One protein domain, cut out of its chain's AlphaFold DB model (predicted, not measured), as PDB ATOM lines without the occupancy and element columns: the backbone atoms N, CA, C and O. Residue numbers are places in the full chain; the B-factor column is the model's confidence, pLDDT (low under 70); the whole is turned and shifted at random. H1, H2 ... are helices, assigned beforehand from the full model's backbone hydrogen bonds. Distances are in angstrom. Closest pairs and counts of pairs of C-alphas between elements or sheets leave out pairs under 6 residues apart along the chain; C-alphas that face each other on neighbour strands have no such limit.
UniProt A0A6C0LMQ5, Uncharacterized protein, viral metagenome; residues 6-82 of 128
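What this domain is: This is residues 6 to 82 of the 128 residues of an uncharacterized protein of viral metagenome (UniProt A0A6C0LMQ5). The longest helix, H3, makes a V with a side-by-side hairpin of H1 and H2, meeting it near one end; residues 65 to 82 stick out. The 77 printed residues, with three helices in the order H1, H2, H3 and no named strand, are all helix in class. The whole is loose, with a radius of gyration of the C-alphas of 14.9 A, and spans 46 by 27 by 14 A.

Where its parts are: H3, residues 53 to 78, is 38.5 A long and ends at C-alpha 78 (-41.581, 48.503, -50.957). H2, residues 27 to 49, is 33.1 A long. H1, residues 6 to 23, is 26.0 A long and begins at C-alpha 6 (-45.685, 19.133, -34.769).

How they stand to each other: The helices form an up and down bundle, each running against the one before. H3 touches H2, residues 53 to 56 to 44 to 48, closest C-alphas Ala 56 and Leu 44, 5.9 A, opposite ways at a shallow tilt of 34.9 degrees, only just short of steep: a helical hairpin. H3 touches H1, residues 53 to 60 to 6 to 10, closest C-alphas Trp 57 and Pro 6, 5.7 A, the same way at 35.4 degrees, only just steep. H1 and H2, also a hairpin, touch at a shallow 3 degrees, closest C-alphas Ile 18 and Ala 30, 5.3 A. Every O i to N i+4 pair is within hydrogen-bond range in H1 and H2, and 20 of 22 in H3.

The domain as a whole: The C-alphas farthest apart, of Arg 50 and Gly 79, are 46.2 A apart. The printed part has no cut, and both links are tight. Residues 79 to 82 have pLDDT under 70.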
ATOM      1  N   PRO A   6     -46.518  18.438 -33.780       88.56
ATOM      2  CA  PRO A   6     -45.685  19.133 -34.769       88.56
ATOM      3  C   PRO A   6     -45.861  18.596 -36.200       88.56
ATOM      4  O   PRO A   6     -45.866  19.377 -37.151       88.56
ATOM      5  N   THR A   7     -46.076  17.289 -36.372       91.69
ATOM      6  CA  THR A   7     -46.316  16.669 -37.689       91.69
ATOM      7  C   THR A   7     -47.653  17.113 -38.282       91.69
ATOM      8  O   THR A   7     -47.730  17.433 -39.466       91.69
ATOM      9  N   LEU A   8     -48.708  17.169 -37.462       91.75
ATOM     10  CA  LEU A   8     -50.036  17.591 -37.906       91.75
ATOM     11  C   LEU A   8     -50.045  19.057 -38.360       91.75
ATOM     12  O   LEU A   8     -50.588  19.373 -39.418       91.75
ATOM     13  N   VAL A   9     -49.414  19.947 -37.588       92.75
ATOM     14  CA  VAL A   9     -49.312  21.375 -37.931       92.75
ATOM     15  C   VAL A   9     -48.514  21.569 -39.221       92.75
ATOM     16  O   VAL A   9     -48.942  22.321 -40.099       92.75
ATOM     17  N   TYR A  10     -47.392  20.859 -39.371       93.06
ATOM     18  CA  TYR A  10     -46.584  20.907 -40.589       93.06
ATOM     19  C   TYR A  10     -47.374  20.466 -41.829       93.06
ATOM     20  O   TYR A  10     -47.326  21.145 -42.856       93.06
ATOM     21  N   LEU A  11     -48.151  19.381 -41.730       92.88
ATOM     22  CA  LEU A  11     -49.012  18.916 -42.821       92.88
ATOM     23  C   LEU A  11     -50.047  19.973 -43.225       92.88
ATOM     24  O   LEU A  11     -50.156  20.291 -44.406       92.88
ATOM     25  N   MET A  12     -50.759  20.566 -42.262       93.50
ATOM     26  CA  MET A  12     -51.756  21.611 -42.538       93.50
ATOM     27  C   MET A  12     -51.143  22.840 -43.226       93.50
ATOM     28  O   MET A  12     -51.690  23.368 -44.201       93.50
ATOM     29  N   PHE A  13     -49.979  23.284 -42.743       92.38
ATOM     30  CA  PHE A  13     -49.262  24.412 -43.329       92.38
ATOM     31  C   PHE A  13     -48.773  24.099 -44.746       92.38
ATOM     32  O   PHE A  13     -48.962  24.905 -45.659       92.38
ATOM     33  N   SER A  14     -48.188  22.919 -44.950       93.44
ATOM     34  CA  SER A  14     -47.680  22.523 -46.258       93.44
ATOM     35  C   SER A  14     -48.796  22.381 -47.294       93.44
ATOM     36  O   SER A  14     -48.675  22.911 -48.396       93.44
ATOM     37  N   ILE A  15     -49.932  21.776 -46.927       94.31
ATOM     38  CA  ILE A  15     -51.107  21.676 -47.807       94.31
ATOM     39  C   ILE A  15     -51.559  23.067 -48.260       94.31
ATOM     40  O   ILE A  15     -51.801  23.283 -49.446       94.31
ATOM     41  N   SER A  16     -51.606  24.035 -47.341       94.75
ATOM     42  CA  SER A  16     -51.970  25.418 -47.672       94.75
ATOM     43  C   SER A  16     -50.992  26.050 -48.667       94.75
ATOM     44  O   SER A  16     -51.409  26.746 -49.590       94.75
ATOM     45  N   LYS A  17     -49.687  25.792 -48.518       91.25
ATOM     46  CA  LYS A  17     -48.662  26.288 -49.449       91.25
ATOM     47  C   LYS A  17     -48.763  25.637 -50.825       91.25
ATOM     48  O   LYS A  17     -48.738  26.354 -51.817       91.25
ATOM     49  N   ILE A  18     -48.963  24.324 -50.878       94.06
ATOM     50  CA  ILE A  18     -49.161  23.586 -52.131       94.06
ATOM     51  C   ILE A  18     -50.400  24.108 -52.868       94.06
ATOM     52  O   ILE A  18     -50.344  24.328 -54.074       94.06
ATOM     53  N   LEU A  19     -51.498  24.377 -52.151       95.00
ATOM     54  CA  LEU A  19     -52.686  24.999 -52.738       95.00
ATOM     55  C   LEU A  19     -52.357  26.360 -53.364       95.00
ATOM     56  O   LEU A  19     -52.724  26.594 -54.512       95.00
ATOM     57  N   ILE A  20     -51.629  27.232 -52.658       92.31
ATOM     58  CA  ILE A  20     -51.197  28.537 -53.192       92.31
ATOM     59  C   ILE A  20     -50.348  28.369 -54.461       92.31
ATOM     60  O   ILE A  20     -50.565  29.082 -55.438       92.31
ATOM     61  N   ASP A  21     -49.413  27.419 -54.481       90.69
ATOM     62  CA  ASP A  21     -48.562  27.168 -55.653       90.69
ATOM     63  C   ASP A  21     -49.373  26.671 -56.861       90.69
ATOM     64  O   ASP A  21     -49.124  27.093 -57.993       90.69
ATOM     65  N   ILE A  22     -50.395  25.840 -56.620       92.44
ATOM     66  CA  ILE A  22     -51.351  25.396 -57.643       92.44
ATOM     67  C   ILE A  22     -52.162  26.584 -58.179       92.44
ATOM     68  O   ILE A  22     -52.291  26.729 -59.396       92.44
ATOM     69  N   TYR A  23     -52.662  27.471 -57.309       94.81
ATOM     70  CA  TYR A  23     -53.366  28.691 -57.734       94.81
ATOM     71  C   TYR A  23     -52.477  29.609 -58.584       94.81
ATOM     72  O   TYR A  23     -52.942  30.174 -59.575       94.81
ATOM     73  N   ASN A  24     -51.188  29.696 -58.253       91.75
ATOM     74  CA  ASN A  24     -50.194  30.452 -59.018       91.75
ATOM     75  C   ASN A  24     -49.695  29.715 -60.279       91.75
ATOM     76  O   ASN A  24     -48.856  30.250 -61.001       91.75
ATOM     77  N   LYS A  25     -50.216  28.511 -60.570       90.88
ATOM     78  CA  LYS A  25     -49.836  27.640 -61.700       90.88
ATOM     79  C   LYS A  25     -48.350  27.247 -61.727       90.88
ATOM     80  O   LYS A  25     -47.816  26.946 -62.793       90.88
ATOM     81  N   VAL A  26     -47.683  27.207 -60.572       93.06
ATOM     82  CA  VAL A  26     -46.266  26.818 -60.453       93.06
ATOM     83  C   VAL A  26     -46.166  25.343 -60.044       93.06
ATOM     84  O   VAL A  26     -45.829  25.002 -58.912       93.06
ATOM     85  N   TYR A  27     -46.517  24.446 -60.968       91.88
ATOM     86  CA  TYR A  27     -46.656  23.012 -60.673       91.88
ATOM     87  C   TYR A  27     -45.333  22.304 -60.348       91.88
ATOM     88  O   TYR A  27     -45.322  21.425 -59.489       91.88
ATOM     89  N   GLU A  28     -44.229  22.711 -60.980       93.19
ATOM     90  CA  GLU A  28     -42.894  22.145 -60.726       93.19
ATOM     91  C   GLU A  28     -42.484  22.321 -59.252       93.19
ATOM     92  O   GLU A  28     -42.020  21.389 -58.594       93.19
ATOM     93  N   GLU A  29     -42.759  23.502 -58.692       91.56
ATOM     94  CA  GLU A  29     -42.534  23.805 -57.275       91.56
ATOM     95  C   GLU A  29     -43.480  23.014 -56.365       91.56
ATOM     96  O   GLU A  29     -43.058  22.456 -55.348       91.56
ATOM     97  N   ALA A  30     -44.763  22.931 -56.730       92.38
ATOM     98  CA  ALA A  30     -45.765  22.209 -55.950       92.38
ATOM     99  C   ALA A  30     -45.424  20.713 -55.816       92.38
ATOM    100  O   ALA A  30     -45.548  20.143 -54.727       92.38
ATOM    101  N   PHE A  31     -44.942  20.083 -56.893       92.56
ATOM    102  CA  PHE A  31     -44.514  18.682 -56.886       92.56
ATOM    103  C   PHE A  31     -43.309  18.458 -55.963       92.56
ATOM    104  O   PHE A  31     -43.328  17.558 -55.117       92.56
ATOM    105  N   MET A  32     -42.293  19.320 -56.057       93.56
ATOM    106  CA  MET A  32     -41.118  19.240 -55.185       93.56
ATOM    107  C   MET A  32     -41.498  19.405 -53.709       93.56
ATOM    108  O   MET A  32     -41.063  18.623 -52.860       93.56
ATOM    109  N   LYS A  33     -42.378  20.361 -53.388       91.81
ATOM    110  CA  LYS A  33     -42.867  20.573 -52.017       91.81
ATOM    111  C   LYS A  33     -43.694  19.399 -51.501       91.81
ATOM    112  O   LYS A  33     -43.578  19.063 -50.321       91.81
ATOM    113  N   MET A  34     -44.476  18.731 -52.349       93.56
ATOM    114  CA  MET A  34     -45.208  17.516 -51.973       93.56
ATOM    115  C   MET A  34     -44.250  16.406 -51.513       93.56
ATOM    116  O   MET A  34     -44.433  15.845 -50.431       93.56
ATOM    117  N   LEU A  35     -43.191  16.139 -52.284       95.56
ATOM    118  CA  LEU A  35     -42.188  15.126 -51.941       95.56
ATOM    119  C   LEU A  35     -41.456  15.473 -50.636       95.56
ATOM    120  O   LEU A  35     -41.351  14.639 -49.733       95.56
ATOM    121  N   VAL A  36     -41.009  16.725 -50.501       94.31
ATOM    122  CA  VAL A  36     -40.350  17.222 -49.282       94.31
ATOM    123  C   VAL A  36     -41.272  17.107 -48.066       94.31
ATOM    124  O   VAL A  36     -40.829  16.750 -46.975       94.31
ATOM    125  N   THR A  37     -42.571  17.345 -48.243       93.69
ATOM    126  CA  THR A  37     -43.563  17.229 -47.167       93.69
ATOM    127  C   THR A  37     -43.673  15.808 -46.642       93.69
ATOM    128  O   THR A  37     -43.715  15.621 -45.426       93.69
ATOM    129  N   ILE A  38     -43.666  14.809 -47.525       94.19
ATOM    130  CA  ILE A  38     -43.694  13.396 -47.131       94.19
ATOM    131  C   ILE A  38     -42.427  13.046 -46.338       94.19
ATOM    132  O   ILE A  38     -42.526  12.486 -45.245       94.19
ATOM    133  N   LEU A  39     -41.251  13.439 -46.836       94.94
ATOM    134  CA  LEU A  39     -39.968  13.172 -46.174       94.94
ATOM    135  C   LEU A  39     -39.891  13.806 -44.778       94.94
ATOM    136  O   LEU A  39     -39.557  13.125 -43.806       94.94
ATOM    137  N   ILE A  40     -40.247  15.088 -44.658       92.75
ATOM    138  CA  ILE A  40     -40.237  15.786 -43.369       92.75
ATOM    139  C   ILE A  40     -41.298  15.216 -42.422       92.75
ATOM    140  O   ILE A  40     -41.028  15.073 -41.234       92.75
ATOM    141  N   SER A  41     -42.470  14.818 -42.919       92.50
ATOM    142  CA  SER A  41     -43.507  14.215 -42.069       92.50
ATOM    143  C   SER A  41     -43.048  12.890 -41.455       92.50
ATOM    144  O   SER A  41     -43.273  12.662 -40.266       92.50
ATOM    145  N   ILE A  42     -42.357  12.044 -42.229       92.94
ATOM    146  CA  ILE A  42     -41.759  10.796 -41.724       92.94
ATOM    147  C   ILE A  42     -40.685  11.111 -40.680       92.94
ATOM    148  O   ILE A  42     -40.690  10.523 -39.597       92.94
ATOM    149  N   LEU A  43     -39.800  12.069 -40.974       92.19
ATOM    150  CA  LEU A  43     -38.746  12.495 -40.054       92.19
ATOM    151  C   LEU A  43     -39.327  12.981 -38.717       92.19
ATOM    152  O   LEU A  43     -38.922  12.498 -37.662       92.19
ATOM    153  N   LEU A  44     -40.306  13.888 -38.753       91.19
ATOM    154  CA  LEU A  44     -40.960  14.429 -37.558       91.19
ATOM    155  C   LEU A  44     -41.681  13.339 -36.759       91.19
ATOM    156  O   LEU A  44     -41.623  13.346 -35.530       91.19
ATOM    157  N   ASN A  45     -42.315  12.380 -37.440       91.00
ATOM    158  CA  ASN A  45     -42.974  11.259 -36.778       91.00
ATOM    159  C   ASN A  45     -41.964  10.373 -36.025       91.00
ATOM    160  O   ASN A  45     -42.189  10.056 -34.859       91.00
ATOM    161  N   ILE A  46     -40.814  10.056 -36.634       91.50
ATOM    162  CA  ILE A  46     -39.738   9.287 -35.979       91.50
ATOM    163  C   ILE A  46     -39.153  10.061 -34.791       91.50
ATOM    164  O   ILE A  46     -38.966   9.490 -33.718       91.50
ATOM    165  N   LEU A  47     -38.860  11.356 -34.953       89.94
ATOM    166  CA  LEU A  47     -38.307  12.190 -33.876       89.94
ATOM    167  C   LEU A  47     -39.256  12.261 -32.676       89.94
ATOM    168  O   LEU A  47     -38.817  12.174 -31.528       89.94
ATOM    169  N   CYS A  48     -40.553  12.384 -32.944       87.94
ATOM    170  CA  CYS A  48     -41.568  12.404 -31.907       87.94
ATOM    171  C   CYS A  48     -41.684  11.060 -31.175       87.94
ATOM    172  O   CYS A  48     -41.725  11.042 -29.947       87.94
ATOM    173  N   GLU A  49     -41.658   9.930 -31.892       88.62
ATOM    174  CA  GLU A  49     -41.679   8.595 -31.271       88.62
ATOM    175  C   GLU A  49     -40.458   8.341 -30.373       88.62
ATOM    176  O   GLU A  49     -40.536   7.554 -29.431       88.62
ATOM    177  N   ARG A  50     -39.345   9.048 -30.604       90.19
ATOM    178  CA  ARG A  50     -38.161   9.016 -29.729       90.19
ATOM    179  C   ARG A  50     -38.228   9.969 -28.531       90.19
ATOM    180  O   ARG A  50     -37.276  10.018 -27.759       90.19
ATOM    181  N   GLY A  51     -39.319  10.717 -28.365       89.69
ATOM    182  CA  GLY A  51     -39.499  11.674 -27.270       89.69
ATOM    183  C   GLY A  51     -38.841  13.039 -27.500       89.69
ATOM    184  O   GLY A  51     -38.753  13.832 -26.568       89.69
ATOM    185  N   LEU A  52     -38.395  13.352 -28.724       88.94
ATOM    186  CA  LEU A  52     -37.771  14.638 -29.071       88.94
ATOM    187  C   LEU A  52     -38.800  15.649 -29.615       88.94
ATOM    188  O   LEU A  52     -38.535  16.376 -30.575       88.94
ATOM    189  N   GLU A  53     -39.986  15.722 -29.003       88.56
ATOM    190  CA  GLU A  53     -41.066  16.612 -29.459       88.56
ATOM    191  C   GLU A  53     -40.635  18.091 -29.473       88.56
ATOM    192  O   GLU A  53     -40.928  18.817 -30.423       88.56
ATOM    193  N   SER A  54     -39.864  18.531 -28.474       90.38
ATOM    194  CA  SER A  54     -39.352  19.908 -28.409       90.38
ATOM    195  C   SER A  54     -38.439  20.262 -29.589       90.38
ATOM    196  O   SER A  54     -38.473  21.387 -30.083       90.38
ATOM    197  N   VAL A  55     -37.647  19.302 -30.079       90.69
ATOM    198  CA  VAL A  55     -36.765  19.510 -31.239       90.69
ATOM    199  C   VAL A  55     -37.588  19.590 -32.524       90.69
ATOM    200  O   VAL A  55     -37.340  20.454 -33.363       90.69
ATOM    201  N   ALA A  56     -38.610  18.741 -32.662       90.69
ATOM    202  CA  ALA A  56     -39.525  18.771 -33.801       90.69
ATOM    203  C   ALA A  56     -40.235  20.132 -33.938       90.69
ATOM    204  O   ALA A  56     -40.342  20.663 -35.044       90.69
ATOM    205  N   TRP A  57     -40.646  20.741 -32.822       91.12
ATOM    206  CA  TRP A  57     -41.210  22.094 -32.813       91.12
ATOM    207  C   TRP A  57     -40.235  23.156 -33.321       91.12
ATOM    208  O   TRP A  57     -40.627  24.009 -34.116       91.12
ATOM    209  N   MET A  58     -38.963  23.085 -32.921       91.06
ATOM    210  CA  MET A  58     -37.940  24.021 -33.394       91.06
ATOM    211  C   MET A  58     -37.761  23.938 -34.918       91.06
ATOM    212  O   MET A  58     -37.688  24.971 -35.580       91.06
ATOM    213  N   ILE A  59     -37.777  22.725 -35.485       91.19
ATOM    214  CA  ILE A  59     -37.669  22.508 -36.937       91.19
ATOM    215  C   ILE A  59     -38.832  23.168 -37.688       91.19
ATOM    216  O   ILE A  59     -38.606  23.825 -38.700       91.19
ATOM    217  N   VAL A  60     -40.066  23.026 -37.197       91.25
ATOM    218  CA  VAL A  60     -41.260  23.613 -37.837       91.25
ATOM    219  C   VAL A  60     -41.289  25.141 -37.698       91.25
ATOM    220  O   VAL A  60     -41.801  25.836 -38.576       91.25
ATOM    221  N   PHE A  61     -40.707  25.686 -36.629       91.00
ATOM    222  CA  PHE A  61     -40.719  27.124 -36.361       91.00
ATOM    223  C   PHE A  61     -39.755  27.917 -37.255       91.00
ATOM    224  O   PHE A  61     -40.076  29.027 -37.678       91.00
ATOM    225  N   ILE A  62     -38.599  27.340 -37.598       91.69
ATOM    226  CA  ILE A  62     -37.576  27.979 -38.443       91.69
ATOM    227  C   ILE A  62     -38.137  28.496 -39.785       91.69
ATOM    228  O   ILE A  62     -37.985  29.688 -40.057       91.69
ATOM    229  N   PRO A  63     -38.804  27.687 -40.630       87.31
ATOM    230  CA  PRO A  63     -39.317  28.171 -41.909       87.31
ATOM    231  C   PRO A  63     -40.415  29.225 -41.734       87.31
ATOM    232  O   PRO A  63     -40.500  30.149 -42.540       87.31
ATOM    233  N   PHE A  64     -41.230  29.131 -40.680       87.81
ATOM    234  CA  PHE A  64     -42.258  30.131 -40.393       87.81
ATOM    235  C   PHE A  64     -41.644  31.488 -40.023       87.81
ATOM    236  O   PHE A  64     -42.061  32.516 -40.557       87.81
ATOM    237  N   LEU A  65     -40.614  31.483 -39.172       92.31
ATOM    238  CA  LEU A  65     -39.867  32.688 -38.811       92.31
ATOM    239  C   LEU A  65     -39.155  33.311 -40.011       92.31
ATOM    240  O   LEU A  65     -39.225  34.517 -40.214       92.31
ATOM    241  N   LEU A  66     -38.481  32.503 -40.829       93.62
ATOM    242  CA  LEU A  66     -37.786  33.019 -42.008       93.62
ATOM    243  C   LEU A  66     -38.773  33.643 -43.002       93.62
ATOM    244  O   LEU A  66     -38.524  34.732 -43.513       93.62
ATOM    245  N   MET A  67     -39.921  32.997 -43.227       90.25
ATOM    246  CA  MET A  67     -40.968  33.531 -44.097       90.25
ATOM    247  C   MET A  67     -41.524  34.861 -43.580       90.25
ATOM    248  O   MET A  67     -41.704  35.784 -44.372       90.25
ATOM    249  N   SER A  68     -41.776  34.994 -42.274       91.50
ATOM    250  CA  SER A  68     -42.303  36.244 -41.711       91.50
ATOM    251  C   SER A  68     -41.291  37.386 -41.799       91.50
ATOM    252  O   SER A  68     -41.663  38.499 -42.171       91.50
ATOM    253  N   ILE A  69     -40.010  37.106 -41.543       94.38
ATOM    254  CA  ILE A  69     -38.931  38.093 -41.647       94.38
ATOM    255  C   ILE A  69     -38.773  38.571 -43.093       94.38
ATOM    256  O   ILE A  69     -38.742  39.777 -43.330       94.38
ATOM    257  N   ILE A  70     -38.717  37.654 -44.066       92.19
ATOM    258  CA  ILE A  70     -38.552  38.011 -45.485       92.19
ATOM    259  C   ILE A  70     -39.744  38.838 -45.977       92.19
ATOM    260  O   ILE A  70     -39.550  39.867 -46.622       92.19
ATOM    261  N   VAL A  71     -40.975  38.437 -45.644       90.50
ATOM    262  CA  VAL A  71     -42.180  39.199 -46.018       90.50
ATOM    263  C   VAL A  71     -42.187  40.574 -45.348       90.50
ATOM    264  O   VAL A  71     -42.492  41.567 -46.006       90.50
ATOM    265  N   GLY A  72     -41.798  40.659 -44.073       90.62
ATOM    266  CA  GLY A  72     -41.672  41.928 -43.355       90.62
ATOM    267  C   GLY A  72     -40.648  42.866 -43.994       90.62
ATOM    268  O   GLY A  72     -40.944  44.039 -44.211       90.62
ATOM    269  N   MET A  73     -39.474  42.346 -44.371       90.12
ATOM    270  CA  MET A  73     -38.470  43.110 -45.115       90.12
ATOM    271  C   MET A  73     -39.014  43.588 -46.461       90.12
ATOM    272  O   MET A  73     -38.825  44.747 -46.810       90.12
ATOM    273  N   LEU A  74     -39.707  42.725 -47.206       88.25
ATOM    274  CA  LEU A  74     -40.269  43.065 -48.513       88.25
ATOM    275  C   LEU A  74     -41.277  44.219 -48.412       88.25
ATOM    276  O   LEU A  74     -41.211  45.176 -49.181       88.25
ATOM    277  N   VAL A  75     -42.175  44.152 -47.428       85.56
ATOM    278  CA  VAL A  75     -43.152  45.212 -47.142       85.56
ATOM    279  C   VAL A  75     -42.452  46.508 -46.732       85.56
ATOM    280  O   VAL A  75     -42.820  47.575 -47.221       85.56
ATOM    281  N   TYR A  76     -41.427  46.420 -45.882       85.56
ATOM    282  CA  TYR A  76     -40.640  47.574 -45.448       85.56
ATOM    283  C   TYR A  76     -39.918  48.258 -46.619       85.56
ATOM    284  O   TYR A  76     -40.003  49.475 -46.759       85.56
ATOM    285  N   TYR A  77     -39.258  47.487 -47.491       84.44
ATOM    286  CA  TYR A  77     -38.539  48.021 -48.653       84.44
ATOM    287  C   TYR A  77     -39.466  48.607 -49.720       84.44
ATOM    288  O   TYR A  77     -39.122  49.617 -50.329       84.44
ATOM    289  N   PHE A  78     -40.630  47.999 -49.962       77.19
ATOM    290  CA  PHE A  78     -41.581  48.503 -50.957       77.19
ATOM    291  C   PHE A  78     -42.526  49.584 -50.428       77.19
ATOM    292  O   PHE A  78     -43.272  50.159 -51.218       77.19
ATOM    293  N   GLY A  79     -42.521  49.873 -49.122       67.25
ATOM    294  CA  GLY A  79     -43.422  50.863 -48.526       67.25
ATOM    295  C   GLY A  79     -44.906  50.555 -48.768       67.25
ATOM    296  O   GLY A  79     -45.728  51.470 -48.802       67.25
ATOM    297  N   LEU A  80     -45.249  49.281 -48.992       64.81
ATOM    298  CA  LEU A  80     -46.611  48.840 -49.284       64.81
ATOM    299  C   LEU A  80     -47.456  48.928 -48.013       64.81
ATOM    300  O   LEU A  80     -47.139  48.292 -47.006       64.81
ATOM    301  N   ASN A  81     -48.563  49.672 -48.064       58.50
ATOM    302  CA  ASN A  81     -49.553  49.625 -46.996       58.50
ATOM    303  C   ASN A  81     -50.306  48.289 -47.102       58.50
ATOM    304  O   ASN A  81     -51.125  48.086 -48.002       58.50
ATOM    305  N   THR A  82     -49.999  47.358 -46.198       55.69
ATOM    306  CA  THR A  82     -50.486  45.966 -46.204       55.69
ATOM    307  C   THR A  82     -52.007  45.831 -46.093       55.69
ATOM    308  O   THR A  82     -52.523  44.726 -46.244       55.69
TER     309      THR A  82